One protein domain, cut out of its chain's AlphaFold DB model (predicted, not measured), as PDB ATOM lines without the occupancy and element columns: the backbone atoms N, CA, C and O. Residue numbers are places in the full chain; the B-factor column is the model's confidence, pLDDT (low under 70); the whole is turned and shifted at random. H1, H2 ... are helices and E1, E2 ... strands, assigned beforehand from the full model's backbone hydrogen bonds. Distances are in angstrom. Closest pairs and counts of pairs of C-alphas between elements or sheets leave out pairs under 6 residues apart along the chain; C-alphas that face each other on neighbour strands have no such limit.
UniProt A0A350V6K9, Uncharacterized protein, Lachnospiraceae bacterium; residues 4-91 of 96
ATOM      1  N   ASN A   4      69.487 103.924 145.593       90.62
ATOM      2  CA  ASN A   4      70.078 102.612 145.847       90.62
ATOM      3  C   ASN A   4      71.585 102.610 145.586       90.62
ATOM      4  O   ASN A   4      72.090 103.312 144.707       90.62
ATOM      5  N   TYR A   5      72.296 101.756 146.320       90.31
ATOM      6  CA  TYR A   5      73.735 101.576 146.182       90.31
ATOM      7  C   TYR A   5      74.091 100.095 146.212       90.31
ATOM      8  O   TYR A   5      73.702  99.378 147.133       90.31
ATOM      9  N   THR A   6      74.885  99.639 145.248       88.75
ATOM     10  CA  THR A   6      75.516  98.319 145.329       88.75
ATOM     11  C   THR A   6      76.696  98.381 146.288       88.75
ATOM     12  O   THR A   6      77.377  99.404 146.380       88.75
ATOM     13  N   LEU A   7      76.953  97.295 147.014       86.50
ATOM     14  CA  LEU A   7      78.112  97.198 147.893       86.50
ATOM     15  C   LEU A   7      79.186  96.337 147.238       86.50
ATOM     16  O   LEU A   7      78.930  95.214 146.813       86.50
ATOM     17  N   THR A   8      80.396  96.885 147.145       84.56
ATOM     18  CA  THR A   8      81.578  96.144 146.701       84.56
ATOM     19  C   THR A   8      82.426  95.802 147.915       84.56
ATOM     20  O   THR A   8      82.810  96.699 148.669       84.56
ATOM     21  N   THR A   9      82.730  94.519 148.096       80.81
ATOM     22  CA  THR A   9      83.672  94.068 149.122       80.81
ATOM     23  C   THR A   9      85.101  94.369 148.674       80.81
ATOM     24  O   THR A   9      85.512  93.929 147.602       80.81
ATOM     25  N   VAL A  10      85.868  95.109 149.477       80.69
ATOM     26  CA  VAL A  10      87.255  95.494 149.163       80.69
ATOM     27  C   VAL A  10      88.176  95.141 150.328       80.69
ATOM     28  O   VAL A  10      88.289  95.910 151.279       80.69
ATOM     29  N   GLY A  11      88.851  93.987 150.248       67.69
ATOM     30  CA  GLY A  11      89.720  93.472 151.321       67.69
ATOM     31  C   GLY A  11      88.992  93.265 152.665       67.69
ATOM     32  O   GLY A  11      87.859  93.707 152.822       67.69
ATOM     33  N   HIS A  12      89.632  92.554 153.609       67.44
ATOM     34  CA  HIS A  12      89.368  92.443 155.069       67.44
ATOM     35  C   HIS A  12      88.003  92.953 155.614       67.44
ATOM     36  O   HIS A  12      87.969  93.714 156.577       67.44
ATOM     37  N   GLY A  13      86.869  92.575 155.015       78.69
ATOM     38  CA  GLY A  13      85.549  93.006 155.476       78.69
ATOM     39  C   GLY A  13      85.210  94.492 155.268       78.69
ATOM     40  O   GLY A  13      84.586  95.090 156.132       78.69
ATOM     41  N   ARG A  14      85.587  95.156 154.169       87.19
ATOM     42  CA  ARG A  14      85.094  96.530 153.889       87.19
ATOM     43  C   ARG A  14      84.050  96.530 152.785       87.19
ATOM     44  O   ARG A  14      84.311  96.010 151.705       87.19
ATOM     45  N   LEU A  15      82.900  97.150 153.033       88.38
ATOM     46  CA  LEU A  15      81.820  97.321 152.063       88.38
ATOM     47  C   LEU A  15      81.761  98.778 151.610       88.38
ATOM     48  O   LEU A  15      81.395  99.676 152.372       88.38
ATOM     49  N   ILE A  16      82.128  98.998 150.347       89.62
ATOM     50  CA  ILE A  16      82.152 100.318 149.715       89.62
ATOM     51  C   ILE A  16      80.902 100.477 148.843       89.62
ATOM     52  O   ILE A  16      80.758  99.729 147.867       89.62
ATOM     53  N   PRO A  17      80.006 101.437 149.139       90.50
ATOM     54  CA  PRO A  17      78.835 101.668 148.312       90.50
ATOM     55  C   PRO A  17      79.155 102.426 147.033       90.50
ATOM     56  O   PRO A  17      79.930 103.390 147.025       90.50
ATOM     57  N   ARG A  18      78.482 102.015 145.959       89.12
ATOM     58  CA  ARG A  18      78.466 102.678 144.656       89.12
ATOM     59  C   ARG A  18      77.028 102.911 144.232       89.12
ATOM     60  O   ARG A  18      76.210 102.000 144.308       89.12
ATOM     61  N   GLU A  19      76.724 104.135 143.819       89.19
ATOM     62  CA  GLU A  19      75.388 104.489 143.345       89.19
ATOM     63  C   GLU A  19      75.012 103.646 142.127       89.19
ATOM     64  O   GLU A  19      75.860 103.284 141.305       89.19
ATOM     65  N   THR A  20      73.733 103.298 142.035       86.25
ATOM     66  CA  THR A  20      73.207 102.526 140.921       86.25
ATOM     67  C   THR A  20      71.861 103.069 140.472       86.25
ATOM     68  O   THR A  20      71.051 103.519 141.276       86.25
ATOM     69  N   THR A  21      71.613 102.973 139.170       88.06
ATOM     70  CA  THR A  21      70.307 103.246 138.560       88.06
ATOM     71  C   THR A  21      69.348 102.060 138.680       88.06
ATOM     72  O   THR A  21      68.207 102.145 138.236       88.06
ATOM     73  N   MET A  22      69.799 100.942 139.262       85.19
ATOM     74  CA  MET A  22      68.976  99.754 139.440       85.19
ATOM     75  C   MET A  22      67.869  99.965 140.477       85.19
ATOM     76  O   MET A  22      68.089 100.510 141.565       85.19
ATOM     77  N   THR A  23      66.686  99.438 140.168       86.12
ATOM     78  CA  THR A  23      65.586  99.356 141.131       86.12
ATOM     79  C   THR A  23      65.863  98.292 142.192       86.12
ATOM     80  O   THR A  23      66.706  97.407 142.016       86.12
ATOM     81  N   GLU A  24      65.129  98.349 143.305       80.62
ATOM     82  CA  GLU A  24      65.253  97.349 144.366       80.62
ATOM     83  C   GLU A  24      64.934  95.934 143.850       80.62
ATOM     84  O   GLU A  24      65.685  94.997 144.112       80.62
ATOM     85  N   GLU A  25      63.893  95.782 143.026       83.19
ATOM     86  CA  GLU A  25      63.529  94.500 142.406       83.19
ATOM     87  C   GLU A  25      64.641  93.939 141.508       83.19
ATOM     88  O   GLU A  25      64.902  92.734 141.496       83.19
ATOM     89  N   GLN A  26      65.322  94.805 140.752       84.19
ATOM     90  CA  GLN A  26      66.456  94.397 139.923       84.19
ATOM     91  C   GLN A  26      67.643  93.963 140.789       84.19
ATOM     92  O   GLN A  26      68.301  92.970 140.471       84.19
ATOM     93  N   LEU A  27      67.905  94.669 141.894       83.06
ATOM     94  CA  LEU A  27      68.961  94.318 142.848       83.06
ATOM     95  C   LEU A  27      68.686  92.976 143.531       83.06
ATOM     96  O   LEU A  27      69.598  92.162 143.640       83.06
ATOM     97  N   GLN A  28      67.431  92.695 143.885       77.94
ATOM     98  CA  GLN A  28      67.020  91.402 144.440       77.94
ATOM     99  C   GLN A  28      67.234  90.235 143.451       77.94
ATOM    100  O   GLN A  28      67.533  89.113 143.872       77.94
ATOM    101  N   LYS A  29      67.115  90.481 142.136       77.88
ATOM    102  CA  LYS A  29      67.243  89.456 141.079       77.88
ATOM    103  C   LYS A  29      68.686  89.185 140.620       77.88
ATOM    104  O   LYS A  29      68.973  88.068 140.201       77.88
ATOM    105  N   ARG A  30      69.610  90.155 140.694       70.31
ATOM    106  CA  ARG A  30      70.942  90.107 140.027       70.31
ATOM    107  C   ARG A  30      72.027  89.259 140.725       70.31
ATOM    108  O   ARG A  30      73.188  89.287 140.328       70.31
ATOM    109  N   THR A  31      71.705  88.530 141.786       57.31
ATOM    110  CA  THR A  31      72.678  88.103 142.808       57.31
ATOM    111  C   THR A  31      73.247  86.689 142.598       57.31
ATOM    112  O   THR A  31      73.188  85.860 143.508       57.31
ATOM    113  N   SER A  32      73.782  86.385 141.414       49.94
ATOM    114  CA  SER A  32      74.410  85.078 141.125       49.94
ATOM    115  C   SER A  32      75.825  84.911 141.698       49.94
ATOM    116  O   SER A  32      76.522  83.970 141.339       49.94
ATOM    117  N   GLN A  33      76.271  85.791 142.595       48.84
ATOM    118  CA  GLN A  33      77.520  85.616 143.330       48.84
ATOM    119  C   GLN A  33      77.283  85.881 144.815       48.84
ATOM    120  O   GLN A  33      76.538  86.782 145.203       48.84
ATOM    121  N   SER A  34      77.869  85.009 145.622       44.50
ATOM    122  CA  SER A  34      77.878  84.971 147.079       44.50
ATOM    123  C   SER A  34      77.926  86.372 147.705       44.50
ATOM    124  O   SER A  34      78.843  87.145 147.453       44.50
ATOM    125  N   SER A  35      76.940  86.659 148.565       54.50
ATOM    126  CA  SER A  35      76.874  87.842 149.443       54.50
ATOM    127  C   SER A  35      76.523  89.179 148.765       54.50
ATOM    128  O   SER A  35      77.227  90.174 148.912       54.50
ATOM    129  N   ALA A  36      75.390  89.240 148.059       69.81
ATOM    130  CA  ALA A  36      74.872  90.486 147.492       69.81
ATOM    131  C   ALA A  36      74.175  91.364 148.548       69.81
ATOM    132  O   ALA A  36      72.967  91.254 148.785       69.81
ATOM    133  N   PHE A  37      74.955  92.234 149.181       81.38
ATOM    134  CA  PHE A  37      74.444  93.329 149.996       81.38
ATOM    135  C   PHE A  37      74.187  94.571 149.129       81.38
ATOM    136  O   PHE A  37      74.942  94.861 148.198       81.38
ATOM    137  N   TRP A  38      73.155  95.345 149.457       87.56
ATOM    138  CA  TRP A  38      72.940  96.682 148.896       87.56
ATOM    139  C   TRP A  38      72.437  97.642 149.970       87.56
ATOM    140  O   TRP A  38      71.911  97.211 150.995       87.56
ATOM    141  N   LEU A  39      72.616  98.942 149.746       90.25
ATOM    142  CA  LEU A  39      72.029  99.982 150.584       90.25
ATOM    143  C   LEU A  39      70.870 100.649 149.861       90.25
ATOM    144  O   LEU A  39      70.956 100.930 148.666       90.25
ATOM    145  N   THR A  40      69.839 100.990 150.618       90.62
ATOM    146  CA  THR A  40      68.779 101.898 150.181       90.62
ATOM    147  C   THR A  40      68.764 103.094 151.119       90.62
ATOM    148  O   THR A  40      68.679 102.928 152.338       90.62
ATOM    149  N   ARG A  41      68.882 104.308 150.578       91.62
ATOM    150  CA  ARG A  41      68.774 105.542 151.362       91.62
ATOM    151  C   ARG A  41      67.342 105.683 151.860       91.62
ATOM    152  O   ARG A  41      66.420 105.745 151.050       91.62
ATOM    153  N   ILE A  42      67.181 105.736 153.180       89.94
ATOM    154  CA  ILE A  42      65.900 106.049 153.822       89.94
ATOM    155  C   ILE A  42      65.756 107.570 153.882       89.94
ATOM    156  O   ILE A  42      64.761 108.124 153.429       89.94
ATOM    157  N   MET A  43      66.790 108.234 154.400       89.38
ATOM    158  CA  MET A  43      66.911 109.687 154.475       89.38
ATOM    159  C   MET A  43      68.389 110.086 154.547       89.38
ATOM    160  O   MET A  43      69.282 109.247 154.401       89.38
ATOM    161  N   ASP A  44      68.664 111.370 154.704       87.88
ATOM    162  CA  ASP A  44      70.017 111.924 154.717       87.88
ATOM    163  C   ASP A  44      70.846 111.297 155.838       87.88
ATOM    164  O   ASP A  44      70.422 111.206 156.985       87.88
ATOM    165  N   GLY A  45      71.997 110.735 155.460       88.94
ATOM    166  CA  GLY A  45      72.867 110.007 156.377       88.94
ATOM    167  C   GLY A  45      72.331 108.672 156.903       88.94
ATOM    168  O   GLY A  45      73.069 108.018 157.633       88.94
ATOM    169  N   ILE A  46      71.125 108.227 156.530       91.19
ATOM    170  CA  ILE A  46      70.514 106.992 157.047       91.19
ATOM    171  C   ILE A  46      70.196 106.019 155.907       91.19
ATOM    172  O   ILE A  46      69.422 106.310 154.988       91.19
ATOM    173  N   TYR A  47      70.758 104.814 155.997       91.44
ATOM    174  CA  TYR A  47      70.711 103.806 154.939       91.44
ATOM    175  C   TYR A  47      70.267 102.451 155.482       91.44
ATOM    176  O   TYR A  47      70.821 101.955 156.457       91.44
ATOM    177  N   ARG A  48      69.307 101.797 154.828       89.69
ATOM    178  CA  ARG A  48      68.956 100.404 155.120       89.69
ATOM    179  C   ARG A  48      69.939  99.480 154.421       89.69
ATOM    180  O   ARG A  48      70.086  99.580 153.203       89.69
ATOM    181  N   LEU A  49      70.558  98.562 155.158       87.88
ATOM    182  CA  LEU A  49      71.259  97.438 154.552       87.88
ATOM    183  C   LEU A  49      70.244  96.376 154.157       87.88
ATOM    184  O   LEU A  49      69.443  95.941 154.974       87.88
ATOM    185  N   ASN A  50      70.300  95.938 152.914       84.75
ATOM    186  CA  ASN A  50      69.464  94.877 152.396       84.75
ATOM    187  C   ASN A  50      70.339  93.718 151.920       84.75
ATOM    188  O   ASN A  50      71.469  93.903 151.459       84.75
ATOM    189  N   CYS A  51      69.808  92.509 152.050       78.94
ATOM    190  CA  CYS A  51      70.450  91.286 151.598       78.94
ATOM    191  C   CYS A  51      69.391  90.256 151.212       78.94
ATOM    192  O   CYS A  51      68.329  90.183 151.828       78.94
ATOM    193  N   LYS A  52      69.700  89.415 150.222       71.00
ATOM    194  CA  LYS A  52      68.783  88.355 149.774       71.00
ATOM    195  C   LYS A  52      68.567  87.267 150.836       71.00
ATOM    196  O   LYS A  52      67.464  86.751 150.974       71.00
ATOM    197  N   ASN A  53      69.607  86.932 151.602       68.06
ATOM    198  CA  ASN A  53      69.529  85.906 152.640       68.06
ATOM    199  C   ASN A  53      69.223  86.545 154.001       68.06
ATOM    200  O   ASN A  53      69.929  87.442 154.450       68.06
ATOM    201  N   LYS A  54      68.197  86.057 154.707       56.28
ATOM    202  CA  LYS A  54      67.821  86.574 156.040       56.28
ATOM    203  C   LYS A  54      68.858  86.278 157.142       56.28
ATOM    204  O   LYS A  54      68.787  86.864 158.210       56.28
ATOM    205  N   ILE A  55      69.843  85.415 156.876       53.47
ATOM    206  CA  ILE A  55      70.901  85.013 157.828       53.47
ATOM    207  C   ILE A  55      72.032  86.066 157.931       53.47
ATOM    208  O   ILE A  55      72.870  86.010 158.825       53.47
ATOM    209  N   THR A  56      72.072  87.068 157.048       59.97
ATOM    210  CA  THR A  56      73.295  87.862 156.815       59.97
ATOM    211  C   THR A  56      73.310  89.289 157.364       59.97
ATOM    212  O   THR A  56      74.313  89.972 157.187       59.97
ATOM    213  N   ALA A  57      72.278  89.740 158.079       61.06
ATOM    214  CA  ALA A  57      72.289  91.040 158.761       61.06
ATOM    215  C   ALA A  57      73.360  91.103 159.864       61.06
ATOM    216  O   ALA A  57      74.274  91.925 159.816       61.06
ATOM    217  N   GLU A  58      73.279  90.178 160.821       66.12
ATOM    218  CA  GLU A  58      74.227  90.090 161.933       66.12
ATOM    219  C   GLU A  58      75.632  89.712 161.447       66.12
ATOM    220  O   GLU A  58      76.623  90.295 161.885       66.12
ATOM    221  N   HIS A  59      75.725  88.797 160.474       71.69
ATOM    222  CA  HIS A  59      76.993  88.459 159.827       71.69
ATOM    223  C   HIS A  59      77.629  89.708 159.206       71.69
ATOM    224  O   HIS A  59      78.820  89.942 159.413       71.69
ATOM    225  N   CYS A  60      76.847  90.524 158.487       71.50
ATOM    226  CA  CYS A  60      77.349  91.745 157.871       71.50
ATOM    227  C   CYS A  60      77.926  92.694 158.921       71.50
ATOM    228  O   CYS A  60      79.073  93.093 158.802       71.50
ATOM    229  N   VAL A  61      77.189  92.966 159.999       73.50
ATOM    230  CA  VAL A  61      77.665  93.877 161.053       73.50
ATOM    231  C   VAL A  61      78.926  93.355 161.753       73.50
ATOM    232  O   VAL A  61      79.838  94.127 162.030       73.50
ATOM    233  N   ARG A  62      79.002  92.050 162.035       76.12
ATOM    234  CA  ARG A  62      80.152  91.464 162.746       76.12
ATOM    235  C   ARG A  62      81.422  91.403 161.900       76.12
ATOM    236  O   ARG A  62      82.512  91.451 162.457       76.12
ATOM    237  N   ASN A  63      81.285  91.245 160.586       79.81
ATOM    238  CA  ASN A  63      82.416  90.944 159.704       79.81
ATOM    239  C   ASN A  63      82.736  92.064 158.719       79.81
ATOM    240  O   ASN A  63      83.782  92.004 158.078       79.81
ATOM    241  N   TYR A  64      81.852  93.056 158.574       84.62
ATOM    242  CA  TYR A  64      82.007  94.103 157.581       84.62
ATOM    243  C   TYR A  64      81.832  95.514 158.143       84.62
ATOM    244  O   TYR A  64      80.875  95.835 158.840       84.62
ATOM    245  N   GLN A  65      82.741  96.399 157.745       89.38
ATOM    246  CA  GLN A  65      82.623  97.841 157.904       89.38
ATOM    247  C   GLN A  65      81.923  98.427 156.679       89.38
ATOM    248  O   GLN A  65      82.430  98.305 155.560       89.38
ATOM    249  N   VAL A  66      80.785  99.089 156.880       89.88
ATOM    250  CA  VAL A  66      80.032  99.736 155.797       89.88
ATOM    251  C   VAL A  66      80.383 101.217 155.741       89.88
ATOM    252  O   VAL A  66      80.289 101.928 156.737       89.88
ATOM    253  N   TYR A  67      80.787 101.690 154.567       93.00
ATOM    254  CA  TYR A  67      81.200 103.077 154.358       93.00
ATOM    255  C   TYR A  67      80.031 103.920 153.846       93.00
ATOM    256  O   TYR A  67      79.162 103.421 153.142       93.00
ATOM    257  N   CYS A  68      80.000 105.209 154.169       93.00
ATOM    258  CA  CYS A  68      78.980 106.133 153.689       93.00
ATOM    259  C   CYS A  68      79.176 106.418 152.189       93.00
ATOM    260  O   CYS A  68      80.297 106.742 151.775       93.00
ATOM    261  N   PRO A  69      78.115 106.382 151.359       91.81
ATOM    262  CA  PRO A  69      78.229 106.704 149.939       91.81
ATOM    263  C   PRO A  69      78.651 108.158 149.687       91.81
ATOM    264  O   PRO A  69      79.323 108.412 148.687       91.81
ATOM    265  N   GLN A  70      78.315 109.086 150.589       90.69
ATOM    266  CA  GLN A  70      78.593 110.517 150.438       90.69
ATOM    267  C   GLN A  70      79.975 110.910 150.971       90.69
ATOM    268  O   GLN A  70      80.837 111.327 150.205       90.69
ATOM    269  N   CYS A  71      80.214 110.754 152.275       91.75
ATOM    270  CA  CYS A  71      81.432 111.266 152.912       91.75
ATOM    271  C   CYS A  71      82.565 110.239 153.059       91.75
ATOM    272  O   CYS A  71      83.630 110.591 153.560       91.75
ATOM    273  N   LYS A  72      82.341 108.982 152.646       91.12
ATOM    274  CA  LYS A  72      83.313 107.875 152.710       91.12
ATOM    275  C   LYS A  72      83.834 107.550 154.119       91.12
ATOM    276  O   LYS A  72      84.848 106.876 154.248       91.12
ATOM    277  N   LEU A  73      83.142 107.987 155.170       93.12
ATOM    278  CA  LEU A  73      83.414 107.562 156.545       93.12
ATOM    279  C   LEU A  73      82.679 106.259 156.866       93.12
ATOM    280  O   LEU A  73      81.654 105.960 156.253       93.12
ATOM    281  N   VAL A  74      83.188 105.500 157.835       92.75
ATOM    282  CA  VAL A  74      82.515 104.298 158.343       92.75
ATOM    283  C   VAL A  74      81.202 104.702 159.014       92.75
ATOM    284  O   VAL A  74      81.160 105.661 159.785       92.75
ATOM    285  N   MET A  75      80.129 103.991 158.682       92.94
ATOM    286  CA  MET A  75      78.813 104.173 159.282       92.94
ATOM    287  C   MET A  75      78.632 103.236 160.470       92.94
ATOM    288  O   MET A  75      79.184 102.136 160.501       92.94
ATOM    289  N   GLU A  76      77.804 103.654 161.417       90.38
ATOM    290  CA  GLU A  76      77.470 102.848 162.585       90.38
ATOM    291  C   GLU A  76      76.148 102.109 162.356       90.38
ATOM    292  O   GLU A  76      75.182 102.717 161.879       90.38
ATOM    293  N   PRO A  77      76.079 100.805 162.669       88.00
ATOM    294  CA  PRO A  77      74.840 100.053 162.593       88.00
ATOM    295  C   PRO A  77      73.900 100.455 163.739       88.00
ATOM    296  O   PRO A  77      74.290 100.516 164.902       88.00
ATOM    297  N   VAL A  78      72.636 100.668 163.403       84.44
ATOM    298  CA  VAL A  78      71.501 100.816 164.308       84.44
ATOM    299  C   VAL A  78      70.658  99.556 164.165       84.44
ATOM    300  O   VAL A  78      70.110  99.267 163.094       84.44
ATOM    301  N   PHE A  79      70.590  98.779 165.241       71.31
ATOM    302  CA  PHE A  79      69.848  97.530 165.246       71.31
ATOM    303  C   PHE A  79      68.363  97.780 165.514       71.31
ATOM    304  O   PHE A  79      68.027  98.466 166.482       71.31
ATOM    305  N   PRO A  80      67.466  97.209 164.699       65.88
ATOM    306  CA  PRO A  80      66.057  97.159 165.042       65.88
ATOM    307  C   PRO A  80      65.847  96.287 166.287       65.88
ATOM    308  O   PRO A  80      66.559  95.307 166.509       65.88
ATOM    309  N   VAL A  81      64.828  96.617 167.086       59.22
ATOM    310  CA  VAL A  81      64.421  95.820 168.263       59.22
ATOM    311  C   VAL A  81      64.022  94.394 167.846       59.22
ATOM    312  O   VAL A  81      64.146  93.446 168.621       59.22
ATOM    313  N   ASN A  82      63.579  94.221 166.596       64.38
ATOM    314  CA  ASN A  82      63.227  92.932 166.025       64.38
ATOM    315  C   ASN A  82      64.413  92.296 165.277       64.38
ATOM    316  O   ASN A  82      64.855  92.778 164.237       64.38
ATOM    317  N   LYS A  83      64.856  91.128 165.754       58.94
ATOM    318  CA  LYS A  83      65.940  90.307 165.177       58.94
ATOM    319  C   LYS A  83      65.724  89.841 163.727       58.94
ATOM    320  O   LYS A  83      66.638  89.286 163.124       58.94
ATOM    321  N   HIS A  84      64.517  89.998 163.183       60.78
ATOM    322  CA  HIS A  84      64.185  89.631 161.803       60.78
ATOM    323  C   HIS A  84      64.293  90.795 160.811       60.78
ATOM    324  O   HIS A  84      64.159  90.576 159.606       60.78
ATOM    325  N   GLU A  85      64.516  92.014 161.298       67.31
ATOM    326  CA  GLU A  85      64.669  93.198 160.463       67.31
ATOM    327  C   GLU A  85      66.135  93.418 160.077       67.31
ATOM    328  O   GLU A  85      67.066  93.063 160.804       67.31
ATOM    329  N   THR A  86      66.354  93.985 158.891       74.38
ATOM    330  CA  THR A  86      67.707  94.280 158.427       74.38
ATOM    331  C   THR A  86      68.260  95.537 159.110       74.38
ATOM    332  O   THR A  86      67.496  96.450 159.433       74.38
ATOM    333  N   PRO A  87      69.581  95.613 159.360       83.50
ATOM    334  CA  PRO A  87      70.159  96.714 160.106       83.50
ATOM    335  C   PRO A  87      70.107  97.998 159.283       83.50
ATOM    336  O   PRO A  87      70.281  98.003 158.058       83.50
ATOM    337  N   VAL A  88      69.905  99.102 159.987       89.00
ATOM    338  CA  VAL A  88      70.048 100.445 159.433       89.00
ATOM    339  C   VAL A  88      71.457 100.927 159.753       89.00
ATOM    340  O   VAL A  88      72.022 100.555 160.769       89.00
ATOM    341  N   TYR A  89      72.052 101.730 158.889       91.12
ATOM    342  CA  TYR A  89      73.342 102.366 159.105       91.12
ATOM    343  C   TYR A  89      73.153 103.873 159.143       91.12
ATOM    344  O   TYR A  89      72.488 104.436 158.270       91.12
ATOM    345  N   THR A  90      73.757 104.512 160.139       92.31
ATOM    346  CA  THR A  90      73.777 105.966 160.275       92.31
ATOM    347  C   THR A  90      75.177 106.515 160.041       92.31
ATOM    348  O   THR A  90      76.186 105.971 160.500       92.31
ATOM    349  N   CYS A  91      75.248 107.611 159.299       93.69
ATOM    350  CA  CYS A  91      76.455 108.379 159.093       93.69
ATOM    351  C   CYS A  91      76.381 109.665 159.913       93.69
ATOM    352  O   CYS A  91      75.768 110.633 159.471       93.69
TER     353      CYS A  91
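What this domain is: This is residues 4 to 91 of the 96 residues of an uncharacterized protein of Lachnospiraceae bacterium (UniProt A0A350V6K9). What is the main picture? One six-stranded sheet, strongly twisted and curled like part of a barrel, has H2 over it, while H1 only grazes the sheet with residues 24 to 28. The long stretch 64 to 75 runs from H2 to edge strand E5, and its residues 65 to 66 pair in parallel with residues 14 to 15 of the other edge strand, E2. What is its make-up? The 88 printed residues hold two named helices and six named strands, in the order E1 E2 H1 E3 E4 H2 E5 E6, a mixed class; the antiparallel sheet runs E2 E1 E3 E4 E6 E5. The whole is compact and rounded, with a radius of gyration of the C-alphas of 11.9 A and spans of 28 by 28 by 28 A.

How they stand to each other: Which strands are neighbours? E1, residues 4 to 9, forms a hairpin with E2, residues 14 to 20, with N 8 and O 16 3.0 A apart, and is the antiparallel neighbour of E3, residues 37 to 43, with N 5 and O 39 2.8 A apart. E3 and E4, residues 46 to 51, form a hairpin, with N 48 and O 40 2.8 A apart. E4 is the antiparallel neighbour of E6, residues 88 to 90, with N 89 and O 47 2.7 A apart, and E6 forms a hairpin with E5, residues 76 to 78, with N 78 and O 88 2.7 A apart. Where are the helices? H1, residues 24 to 29, only grazes the sheet; its closest C-alphas to E1 are those of Glu 24 and Asn 4, 7.3 A apart. H2, residues 56 to 63, is on the sheet at a height of 8.0 A, only just over E4 with 3 C-alphas, and only just slantwise to the strands at 59 degrees to E4 on the local plane. H1 and H2 are apart, and in both each O i to N i+4 pair is within hydrogen-bond range. Which units recur? E2, H1, E3, with E1 between the strands in the sheet, and E4, H2, E5, with E6 between them in the sheet, are split strand-helix-strand units, in each of which a helix comes between two strands of one sheet that are not neighbours, and both crossovers are right-handed.

Where its parts are: Where are the anchors? C-alpha 4 of E1 is at (70.078, 102.612, 145.847), C-alpha 56 of H2 at (73.295, 87.862, 156.815), and C-alpha 90 of E6 at (73.777, 105.966, 160.275). How long are the elements? E1 spans 16.4 A, E2 and E3 18.6 A each, E4 16.6 A and H2 10.1 A.

The domain as a whole: How large is it? The two C-alphas farthest apart, those of Thr 21 and Val 81, are 31.2 A apart. Which link is long? The link from H2 to E5 is long, with 12 residues, and the printed part has no cut. Where is confidence low? Residues 11 to 12, 31 to 36, 53 to 58 and 80 to 85 are under 70; the mean pLDDT of the printed part is 80.0.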